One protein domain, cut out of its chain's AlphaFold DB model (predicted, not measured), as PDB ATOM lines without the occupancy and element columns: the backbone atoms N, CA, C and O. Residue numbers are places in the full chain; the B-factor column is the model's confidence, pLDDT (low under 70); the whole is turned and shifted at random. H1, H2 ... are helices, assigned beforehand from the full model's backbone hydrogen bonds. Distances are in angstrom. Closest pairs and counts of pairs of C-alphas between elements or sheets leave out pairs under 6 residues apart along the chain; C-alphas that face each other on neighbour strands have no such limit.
ATOM      1  N   VAL A  16     -84.356 172.379 -72.967       94.69
ATOM      2  CA  VAL A  16     -83.885 173.762 -72.840       94.69
ATOM      3  C   VAL A  16     -85.065 174.697 -72.603       94.69
ATOM      4  O   VAL A  16     -86.134 174.540 -73.198       94.69
ATOM      5  N   LEU A  17     -84.879 175.673 -71.717       95.31
ATOM      6  CA  LEU A  17     -85.868 176.724 -71.513       95.31
ATOM      7  C   LEU A  17     -85.848 177.684 -72.702       95.31
ATOM      8  O   LEU A  17     -84.785 178.096 -73.163       95.31
ATOM      9  N   LEU A  18     -87.036 178.057 -73.174       94.50
ATOM     10  CA  LEU A  18     -87.183 179.087 -74.193       94.50
ATOM     11  C   LEU A  18     -86.973 180.469 -73.565       94.50
ATOM     12  O   LEU A  18     -87.695 180.839 -72.634       94.50
ATOM     13  N   ASP A  19     -86.041 181.249 -74.112       94.75
ATOM     14  CA  ASP A  19     -85.906 182.663 -73.768       94.75
ATOM     15  C   ASP A  19     -86.948 183.493 -74.525       94.75
ATOM     16  O   ASP A  19     -86.778 183.855 -75.686       94.75
ATOM     17  N   ILE A  20     -88.047 183.811 -73.839       93.88
ATOM     18  CA  ILE A  20     -89.134 184.611 -74.409       93.88
ATOM     19  C   ILE A  20     -88.635 186.009 -74.807       93.88
ATOM     20  O   ILE A  20     -89.128 186.560 -75.782       93.88
ATOM     21  N   GLN A  21     -87.671 186.600 -74.097       93.50
ATOM     22  CA  GLN A  21     -87.249 187.983 -74.359       93.50
ATOM     23  C   GLN A  21     -86.418 188.122 -75.642       93.50
ATOM     24  O   GLN A  21     -86.370 189.208 -76.219       93.50
ATOM     25  N   ALA A  22     -85.815 187.028 -76.113       94.88
ATOM     26  CA  ALA A  22     -85.056 186.987 -77.360       94.88
ATOM     27  C   ALA A  22     -85.947 186.944 -78.622       94.88
ATOM     28  O   ALA A  22     -85.457 187.132 -79.735       94.88
ATOM     29  N   GLU A  23     -87.252 186.708 -78.469       96.06
ATOM     30  CA  GLU A  23     -88.188 186.515 -79.579       96.06
ATOM     31  C   GLU A  23     -88.761 187.827 -80.141       96.06
ATOM     32  O   GLU A  23     -88.692 188.889 -79.527       96.06
ATOM     33  N   SER A  24     -89.412 187.777 -81.308       96.38
ATOM     34  CA  SER A  24     -90.112 188.953 -81.858       96.38
ATOM     35  C   SER A  24     -91.266 189.422 -80.957       96.38
ATOM     36  O   SER A  24     -92.014 188.602 -80.429       96.38
ATOM     37  N   VAL A  25     -91.504 190.738 -80.863       95.94
ATOM     38  CA  VAL A  25     -92.566 191.339 -80.016       95.94
ATOM     39  C   VAL A  25     -93.935 190.671 -80.207       95.94
ATOM     40  O   VAL A  25     -94.660 190.402 -79.249       95.94
ATOM     41  N   LYS A  26     -94.297 190.351 -81.455       97.00
ATOM     42  CA  LYS A  26     -95.558 189.663 -81.767       97.00
ATOM     43  C   LYS A  26     -95.622 188.276 -81.122       97.00
ATOM     44  O   LYS A  26     -96.672 187.895 -80.606       97.00
ATOM     45  N   TYR A  27     -94.526 187.525 -81.170       96.94
ATOM     46  CA  TYR A  27     -94.460 186.182 -80.607       96.94
ATOM     47  C   TYR A  27     -94.370 186.211 -79.078       96.94
ATOM     48  O   TYR A  27     -95.069 185.441 -78.425       96.94
ATOM     49  N   GLN A  28     -93.648 187.176 -78.503       96.44
ATOM     50  CA  GLN A  28     -93.628 187.418 -77.057       96.44
ATOM     51  C   GLN A  28     -95.034 187.612 -76.484       96.44
ATOM     52  O   GLN A  28     -95.409 186.954 -75.515       96.44
ATOM     53  N   ASN A  29     -95.846 188.461 -77.121       96.75
ATOM     54  CA  ASN A  29     -97.225 188.701 -76.695       96.75
ATOM     55  C   ASN A  29     -98.077 187.423 -76.763       96.75
ATOM     56  O   ASN A  29     -98.844 187.131 -75.844       96.75
ATOM     57  N   LEU A  30     -97.914 186.627 -77.826       96.81
ATOM     58  CA  LEU A  30     -98.599 185.341 -77.962       96.81
ATOM     59  C   LEU A  30     -98.209 184.374 -76.832       96.81
ATOM     60  O   LEU A  30     -99.094 183.801 -76.193       96.81
ATOM     61  N   LEU A  31     -96.909 184.215 -76.574       96.81
ATOM     62  CA  LEU A  31     -96.390 183.356 -75.510       96.81
ATOM     63  C   LEU A  31     -96.847 183.838 -74.130       96.81
ATOM     64  O   LEU A  31     -97.245 183.020 -73.305       96.81
ATOM     65  N   GLY A  32     -96.878 185.151 -73.898       96.00
ATOM     66  CA  GLY A  32     -97.385 185.746 -72.663       96.00
ATOM     67  C   GLY A  32     -98.848 185.384 -72.397       96.00
ATOM     68  O   GLY A  32     -99.186 184.929 -71.302       96.00
ATOM     69  N   HIS A  33     -99.713 185.500 -73.409       95.81
ATOM     70  CA  HIS A  33    -101.123 185.112 -73.290       95.81
ATOM     71  C   HIS A  33    -101.293 183.606 -73.048       95.81
ATOM     72  O   HIS A  33    -102.101 183.192 -72.213       95.81
ATOM     73  N   GLN A  34    -100.519 182.775 -73.751       96.19
ATOM     74  CA  GLN A  34    -100.544 181.324 -73.566       96.19
ATOM     75  C   GLN A  34    -100.062 180.926 -72.168       96.19
ATOM     76  O   GLN A  34    -100.701 180.105 -71.513       96.19
ATOM     77  N   LEU A  35     -98.985 181.541 -71.680       96.06
ATOM     78  CA  LEU A  35     -98.439 181.295 -70.351       96.06
ATOM     79  C   LEU A  35     -99.425 181.700 -69.252       96.06
ATOM     80  O   LEU A  35     -99.609 180.946 -68.299       96.06
ATOM     81  N   ALA A  36    -100.088 182.851 -69.391       96.44
ATOM     82  CA  ALA A  36    -101.128 183.278 -68.457       96.44
ATOM     83  C   ALA A  36    -102.280 182.260 -68.401       96.44
ATOM     84  O   ALA A  36    -102.684 181.842 -67.316       96.44
ATOM     85  N   PHE A  37    -102.751 181.786 -69.561       96.44
ATOM     86  CA  PHE A  37    -103.773 180.741 -69.628       96.44
ATOM     87  C   PHE A  37    -103.313 179.433 -68.966       96.44
ATOM     88  O   PHE A  37    -104.071 178.842 -68.196       96.44
ATOM     89  N   ILE A  38    -102.082 178.988 -69.243       96.62
ATOM     90  CA  ILE A  38    -101.513 177.762 -68.666       96.62
ATOM     91  C   ILE A  38    -101.443 177.872 -67.143       96.62
ATOM     92  O   ILE A  38    -101.901 176.962 -66.460       96.62
ATOM     93  N   LYS A  39    -100.940 178.992 -66.610       96.44
ATOM     94  CA  LYS A  39    -100.827 179.217 -65.160       96.44
ATOM     95  C   LYS A  39    -102.185 179.159 -64.467       96.44
ATOM     96  O   LYS A  39    -102.325 178.457 -63.472       96.44
ATOM     97  N   SER A  40    -103.199 179.817 -65.028       97.00
ATOM     98  CA  SER A  40    -104.548 179.823 -64.450       97.00
ATOM     99  C   SER A  40    -105.268 178.472 -64.532       97.00
ATOM    100  O   SER A  40    -106.229 178.256 -63.803       97.00
ATOM    101  N   ASN A  41    -104.833 177.561 -65.410       96.56
ATOM    102  CA  ASN A  41    -105.476 176.259 -65.634       96.56
ATOM    103  C   ASN A  41    -104.561 175.070 -65.306       96.56
ATOM    104  O   ASN A  41    -104.869 173.936 -65.684       96.56
ATOM    105  N   GLN A  42    -103.435 175.302 -64.627       96.50
ATOM    106  CA  GLN A  42    -102.380 174.301 -64.447       96.50
ATOM    107  C   GLN A  42    -102.887 173.014 -63.782       96.50
ATOM    108  O   GLN A  42    -102.532 171.919 -64.215       96.50
ATOM    109  N   ASP A  43    -103.777 173.128 -62.795       97.38
ATOM    110  CA  ASP A  43    -104.286 171.977 -62.044       97.38
ATOM    111  C   ASP A  43    -105.224 171.125 -62.905       97.38
ATOM    112  O   ASP A  43    -105.164 169.896 -62.888       97.38
ATOM    113  N   ALA A  44    -106.036 171.774 -63.742       96.44
ATOM    114  CA  ALA A  44    -106.886 171.089 -64.708       96.44
ATOM    115  C   ALA A  44    -106.055 170.392 -65.797       96.44
ATOM    116  O   ALA A  44    -106.398 169.285 -66.214       96.44
ATOM    117  N   ILE A  45    -104.960 171.013 -66.248       96.62
ATOM    118  CA  ILE A  45    -104.034 170.416 -67.220       96.62
ATOM    119  C   ILE A  45    -103.378 169.165 -66.623       96.62
ATOM    120  O   ILE A  45    -103.433 168.109 -67.251       96.62
ATOM    121  N   LYS A  46    -102.846 169.259 -65.397       97.06
ATOM    122  CA  LYS A  46    -102.246 168.125 -64.671       97.06
ATOM    123  C   LYS A  46    -103.251 166.990 -64.471       97.06
ATOM    124  O   LYS A  46    -103.015 165.879 -64.925       97.06
ATOM    125  N   SER A  47    -104.441 167.295 -63.947       97.50
ATOM    126  CA  SER A  47    -105.493 166.289 -63.743       97.50
ATOM    127  C   SER A  47    -105.908 165.583 -65.040       97.50
ATOM    128  O   SER A  47    -106.218 164.390 -65.032       97.50
ATOM    129  N   ARG A  48    -105.928 166.293 -66.175       96.19
ATOM    130  CA  ARG A  48    -106.210 165.688 -67.486       96.19
ATOM    131  C   ARG A  48    -105.076 164.784 -67.963       96.19
ATOM    132  O   ARG A  48    -105.379 163.738 -68.530       96.19
ATOM    133  N   ALA A  49    -103.821 165.173 -67.740       97.00
ATOM    134  CA  ALA A  49    -102.659 164.346 -68.050       97.00
ATOM    135  C   ALA A  49    -102.670 163.047 -67.236       97.00
ATOM    136  O   ALA A  49    -102.605 161.973 -67.830       97.00
ATOM    137  N   ASP A  50    -102.905 163.128 -65.924       97.19
ATOM    138  CA  ASP A  50    -102.959 161.955 -65.042       97.19
ATOM    139  C   ASP A  50    -104.075 160.983 -65.450       97.19
ATOM    140  O   ASP A  50    -103.877 159.768 -65.537       97.19
ATOM    141  N   LYS A  51    -105.265 161.517 -65.754       96.44
ATOM    142  CA  LYS A  51    -106.401 160.714 -66.229       96.44
ATOM    143  C   LYS A  51    -106.094 160.037 -67.558       96.44
ATOM    144  O   LYS A  51    -106.392 158.855 -67.709       96.44
ATOM    145  N   LEU A  52    -105.517 160.766 -68.515       96.25
ATOM    146  CA  LEU A  52    -105.168 160.202 -69.815       96.25
ATOM    147  C   LEU A  52    -104.106 159.110 -69.673       96.25
ATOM    148  O   LEU A  52    -104.252 158.043 -70.262       96.25
ATOM    149  N   TYR A  53    -103.084 159.355 -68.858       97.12
ATOM    150  CA  TYR A  53    -102.046 158.377 -68.574       97.12
ATOM    151  C   TYR A  53    -102.642 157.088 -68.006       97.12
ATOM    152  O   TYR A  53    -102.412 156.010 -68.551       97.12
ATOM    153  N   LYS A  54    -103.501 157.193 -66.982       96.56
ATOM    154  CA  LYS A  54    -104.199 156.036 -66.405       96.56
ATOM    155  C   LYS A  54    -105.032 155.287 -67.450       96.56
ATOM    156  O   LYS A  54    -104.935 154.064 -67.532       96.56
ATOM    157  N   LEU A  55    -105.790 156.006 -68.280       95.56
ATOM    158  CA  LEU A  55    -106.618 155.405 -69.331       95.56
ATOM    159  C   LEU A  55    -105.795 154.621 -70.360       95.56
ATOM    160  O   LEU A  55    -106.253 153.599 -70.866       95.56
ATOM    161  N   VAL A  56    -104.597 155.102 -70.692       95.88
ATOM    162  CA  VAL A  56    -103.727 154.484 -71.702       95.88
ATOM    163  C   VAL A  56    -102.907 153.336 -71.117       95.88
ATOM    164  O   VAL A  56    -102.790 152.293 -71.758       95.88
ATOM    165  N   VAL A  57    -102.351 153.517 -69.918       95.19
ATOM    166  CA  VAL A  57    -101.387 152.593 -69.302       95.19
ATOM    167  C   VAL A  57    -102.070 151.509 -68.475       95.19
ATOM    168  O   VAL A  57    -101.755 150.328 -68.626       95.19
ATOM    169  N   VAL A  58    -103.013 151.900 -67.613       93.81
ATOM    170  CA  VAL A  58    -103.686 150.990 -66.676       93.81
ATOM    171  C   VAL A  58    -104.910 150.374 -67.338       93.81
ATOM    172  O   VAL A  58    -104.992 149.155 -67.472       93.81
ATOM    173  N   ASP A  59    -105.830 151.220 -67.807       92.62
ATOM    174  CA  ASP A  59    -107.124 150.764 -68.326       92.62
ATOM    175  C   ASP A  59    -107.027 150.267 -69.782       92.62
ATOM    176  O   ASP A  59    -107.936 149.597 -70.272       92.62
ATOM    177  N   LYS A  60    -105.923 150.585 -70.479       92.00
ATOM    178  CA  LYS A  60    -105.632 150.205 -71.876       92.00
ATOM    179  C   LYS A  60    -106.802 150.484 -72.824       92.00
ATOM    180  O   LYS A  60    -107.149 149.672 -73.684       92.00
ATOM    181  N   HIS A  61    -107.435 151.641 -72.646       93.94
ATOM    182  CA  HIS A  61    -108.647 151.996 -73.365       93.94
ATOM    183  C   HIS A  61    -108.375 152.104 -74.884       93.94
ATOM    184  O   HIS A  61    -107.645 153.009 -75.299       93.94
ATOM    185  N   PRO A  62    -109.031 151.306 -75.754       92.31
ATOM    186  CA  PRO A  62    -108.638 151.144 -77.163       92.31
ATOM    187  C   PRO A  62    -108.515 152.448 -77.963       92.31
ATOM    188  O   PRO A  62    -107.566 152.639 -78.721       92.31
ATOM    189  N   HIS A  63    -109.465 153.371 -77.782       92.88
ATOM    190  CA  HIS A  63    -109.436 154.671 -78.459       92.88
ATOM    191  C   HIS A  63    -108.261 155.550 -78.001       92.88
ATOM    192  O   HIS A  63    -107.503 156.055 -78.827       92.88
ATOM    193  N   TRP A  64    -108.088 155.709 -76.685       91.75
ATOM    194  CA  TRP A  64    -107.057 156.569 -76.108       91.75
ATOM    195  C   TRP A  64    -105.659 155.998 -76.306       91.75
ATOM    196  O   TRP A  64    -104.746 156.764 -76.599       91.75
ATOM    197  N   SER A  65    -105.499 154.676 -76.242       92.00
ATOM    198  CA  SER A  65    -104.231 154.011 -76.550       92.00
ATOM    199  C   SER A  65    -103.821 154.180 -78.015       92.00
ATOM    200  O   SER A  65    -102.633 154.262 -78.294       92.00
ATOM    201  N   LYS A  66    -104.776 154.274 -78.955       94.19
ATOM    202  CA  LYS A  66    -104.478 154.543 -80.375       94.19
ATOM    203  C   LYS A  66    -104.131 156.011 -80.640       94.19
ATOM    204  O   LYS A  66    -103.331 156.295 -81.525       94.19
ATOM    205  N   LEU A  67    -104.780 156.936 -79.933       94.00
ATOM    206  CA  LEU A  67    -104.605 158.377 -80.135       94.00
ATOM    207  C   LEU A  67    -103.371 158.942 -79.416       94.00
ATOM    208  O   LEU A  67    -102.862 159.994 -79.804       94.00
ATOM    209  N   SER A  68    -102.931 158.284 -78.346       95.12
ATOM    210  CA  SER A  68    -101.848 158.770 -77.491       95.12
ATOM    211  C   SER A  68    -100.507 158.149 -77.853       95.12
ATOM    212  O   SER A  68    -100.430 157.091 -78.477       95.12
ATOM    213  N   CYS A  69     -99.433 158.799 -77.413       94.94
ATOM    214  CA  CYS A  69     -98.104 158.213 -77.449       94.94
ATOM    215  C   CYS A  69     -98.032 156.917 -76.624       94.94
ATOM    216  O   CYS A  69     -98.770 156.705 -75.659       94.94
ATOM    217  N   ARG A  70     -97.088 156.046 -76.996       95.19
ATOM    218  CA  ARG A  70     -96.807 154.793 -76.287       95.19
ATOM    219  C   ARG A  70     -96.004 155.099 -75.024       95.19
ATOM    220  O   ARG A  70     -94.788 154.944 -75.016       95.19
ATOM    221  N   PHE A  71     -96.687 155.588 -73.988       96.25
ATOM    222  CA  PHE A  71     -96.054 156.151 -72.789       96.25
ATOM    223  C   PHE A  71     -95.030 155.205 -72.148       96.25
ATOM    224  O   PHE A  71     -93.887 155.605 -71.970       96.25
ATOM    225  N   LEU A  72     -95.387 153.935 -71.927       96.00
ATOM    226  CA  LEU A  72     -94.472 152.944 -71.338       96.00
ATOM    227  C   LEU A  72     -93.212 152.698 -72.186       96.00
ATOM    228  O   LEU A  72     -92.124 152.533 -71.643       96.00
ATOM    229  N   GLU A  73     -93.344 152.668 -73.515       96.69
ATOM    230  CA  GLU A  73     -92.189 152.487 -74.404       96.69
ATOM    231  C   GLU A  73     -91.269 153.712 -74.369       96.69
ATOM    232  O   GLU A  73     -90.048 153.572 -74.345       96.69
ATOM    233  N   LEU A  74     -91.851 154.915 -74.330       96.62
ATOM    234  CA  LEU A  74     -91.095 156.161 -74.231       96.62
ATOM    235  C   LEU A  74     -90.396 156.304 -72.876       96.62
ATOM    236  O   LEU A  74     -89.261 156.762 -72.839       96.62
ATOM    237  N   GLU A  75     -91.028 155.898 -71.775       96.56
ATOM    238  CA  GLU A  75     -90.425 155.923 -70.435       96.56
ATOM    239  C   GLU A  75     -89.246 154.955 -70.328       96.56
ATOM    240  O   GLU A  75     -88.186 155.323 -69.817       96.56
ATOM    241  N   ALA A  76     -89.393 153.745 -70.878       96.50
ATOM    242  CA  ALA A  76     -88.304 152.777 -70.950       96.50
ATOM    243  C   ALA A  76     -87.135 153.310 -71.797       96.50
ATOM    244  O   ALA A  76     -85.979 153.207 -71.387       96.50
ATOM    245  N   ALA A  77     -87.428 153.924 -72.948       95.56
ATOM    246  CA  ALA A  77     -86.413 154.539 -73.799       95.56
ATOM    247  C   ALA A  77     -85.726 155.739 -73.123       95.56
ATOM    248  O   ALA A  77     -84.509 155.876 -73.220       95.56
ATOM    249  N   CYS A  78     -86.485 156.574 -72.408       95.69
ATOM    250  CA  CYS A  78     -85.963 157.714 -71.655       95.69
ATOM    251  C   CYS A  78     -85.013 157.250 -70.544       95.69
ATOM    252  O   CYS A  78     -83.890 157.736 -70.453       95.69
ATOM    253  N   THR A  79     -85.411 156.226 -69.784       94.50
ATOM    254  CA  THR A  79     -84.571 155.624 -68.734       94.50
ATOM    255  C   THR A  79     -83.286 155.032 -69.321       94.50
ATOM    256  O   THR A  79     -82.193 155.243 -68.802       94.50
ATOM    257  N   ALA A  80     -83.386 154.299 -70.436       94.12
ATOM    258  CA  ALA A  80     -82.218 153.729 -71.106       94.12
ATOM    259  C   ALA A  80     -81.254 154.814 -71.617       94.12
ATOM    260  O   ALA A  80     -80.038 154.646 -71.537       94.12
ATOM    261  N   PHE A  81     -81.792 155.931 -72.111       92.81
ATOM    262  CA  PHE A  81     -81.004 157.085 -72.530       92.81
ATOM    263  C   PHE A  81     -80.252 157.718 -71.351       92.81
ATOM    264  O   PHE A  81     -79.052 157.951 -71.460       92.81
ATOM    265  N   GLU A  82     -80.914 157.937 -70.213       91.12
ATOM    266  CA  GLU A  82     -80.273 158.470 -69.000       91.12
ATOM    267  C   GLU A  82     -79.133 157.569 -68.511       91.12
ATOM    268  O   GLU A  82     -78.037 158.048 -68.216       91.12
ATOM    269  N   LEU A  83     -79.352 156.251 -68.505       89.75
ATOM    270  CA  LEU A  83     -78.325 155.272 -68.136       89.75
ATOM    271  C   LEU A  83     -77.131 155.280 -69.101       89.75
ATOM    272  O   LEU A  83     -75.992 155.125 -68.662       89.75
ATOM    273  N   ALA A  84     -77.372 155.476 -70.399       88.69
ATOM    274  CA  ALA A  84     -76.309 155.576 -71.395       88.69
ATOM    275  C   ALA A  84     -75.479 156.864 -71.237       88.69
ATOM    276  O   ALA A  84     -74.270 156.834 -71.452       88.69
ATOM    277  N   GLN A  85     -76.101 157.973 -70.825       77.25
ATOM    278  CA  GLN A  85     -75.417 159.250 -70.572       77.25
ATOM    279  C   GLN A  85     -74.643 159.268 -69.241       77.25
ATOM    280  O   GLN A  85     -73.715 160.056 -69.080       77.25
ATOM    281  N   ALA A  86     -75.000 158.402 -68.287       70.75
ATOM    282  CA  ALA A  86     -74.300 158.266 -67.008       70.75
ATOM    283  C   ALA A  86     -72.980 157.476 -67.104       70.75
ATOM    284  O   ALA A  86     -72.202 157.458 -66.146       70.75
ATOM    285  N   GLN A  87     -72.706 156.816 -68.236       54.47
ATOM    286  CA  GLN A  87     -71.393 156.228 -68.479       54.47
ATOM    287  C   GLN A  87     -70.419 157.336 -68.897       54.47
ATOM    288  O   GLN A  87     -70.695 158.043 -69.867       54.47
TER     289      GLN A  87
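Overview. This is residues 16 to 87 of the 99 residues of an uncharacterized protein of Stenotrophomonas maltophilia (UniProt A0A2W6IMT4). The model is an open, wide U of helices with an empty middle: H2 makes the base, H1 rises from one end of it and H4 stands off the other as an arm. The short helix H3 packs at the corner where H2 gives way to H4, and residues 16 to 24, with no named element, fold back from the start of H1 toward the open side of the U. The printed part has 72 residues with four named helices, H1, H2, H3 and H4 in that order along the chain, and no named strand; its class is all helix. It is only just extended, close to loose, with a radius of gyration of the C-alphas of 17.2 A, and its flat outline spans 43 by 37 by 20 A.

Along the chain. The printed part begins with C-alpha 16 at (-83.885, 173.762, -72.840). H1 holds residues 25 to 40 and runs 22.8 A from C-alpha 25 at (-92.566, 191.339, -80.016). H2, residues 42 to 57, is 22.3 A long. H3, residues 62 to 67, is 8.8 A long. H4, residues 71 to 85, runs 21.0 A to C-alpha 85 at (-75.417, 159.250, -70.572).

Arrangement. H1 and H2 are close but not clearly touching, with the C-alphas of Ile 38 and Ile 45 the closest at 7.9 A. Their lines stand about perpendicular, at 74 degrees. H2 touches H3 with residues 52 to 57 alone, where the closest C-alphas, those of Val 56 and Ser 65, are 4.9 A apart. These two helices run opposite ways at a steep tilt of 56 degrees. Residues 53 to 57 of H2 touch residues 71 to 72 of H4, and the closest C-alphas are those of Val 57 and Leu 72, 7.2 A apart. The lines of H2 and H4 stand about perpendicular, at 80 degrees. H3 and H4 are apart, although they follow each other in the chain, and H1 is apart from both H3 and H4. In H1, H2, H3 and H4 every O i to N i+4 pair is within hydrogen-bond range.

Size, cuts and confidence. The two C-alphas farthest apart are those of Val 25 and Asp 59, at 44.7 A, while the first and last printed C-alphas, of Val 16 and Gln 87, are 22.0 A apart. Residues 33 to 51, of which 33 to 40 belong to H1 and 42 to 51 to H2, stand free, and so do residues 73 to 87, of which 73 to 85 belong to H4. The printed part has no cut, and the links H1 to H2, H2 to H3 and H3 to H4 are tight. The mean pLDDT of the printed part is 94.1, and residue 87 is the one printed residue under 70.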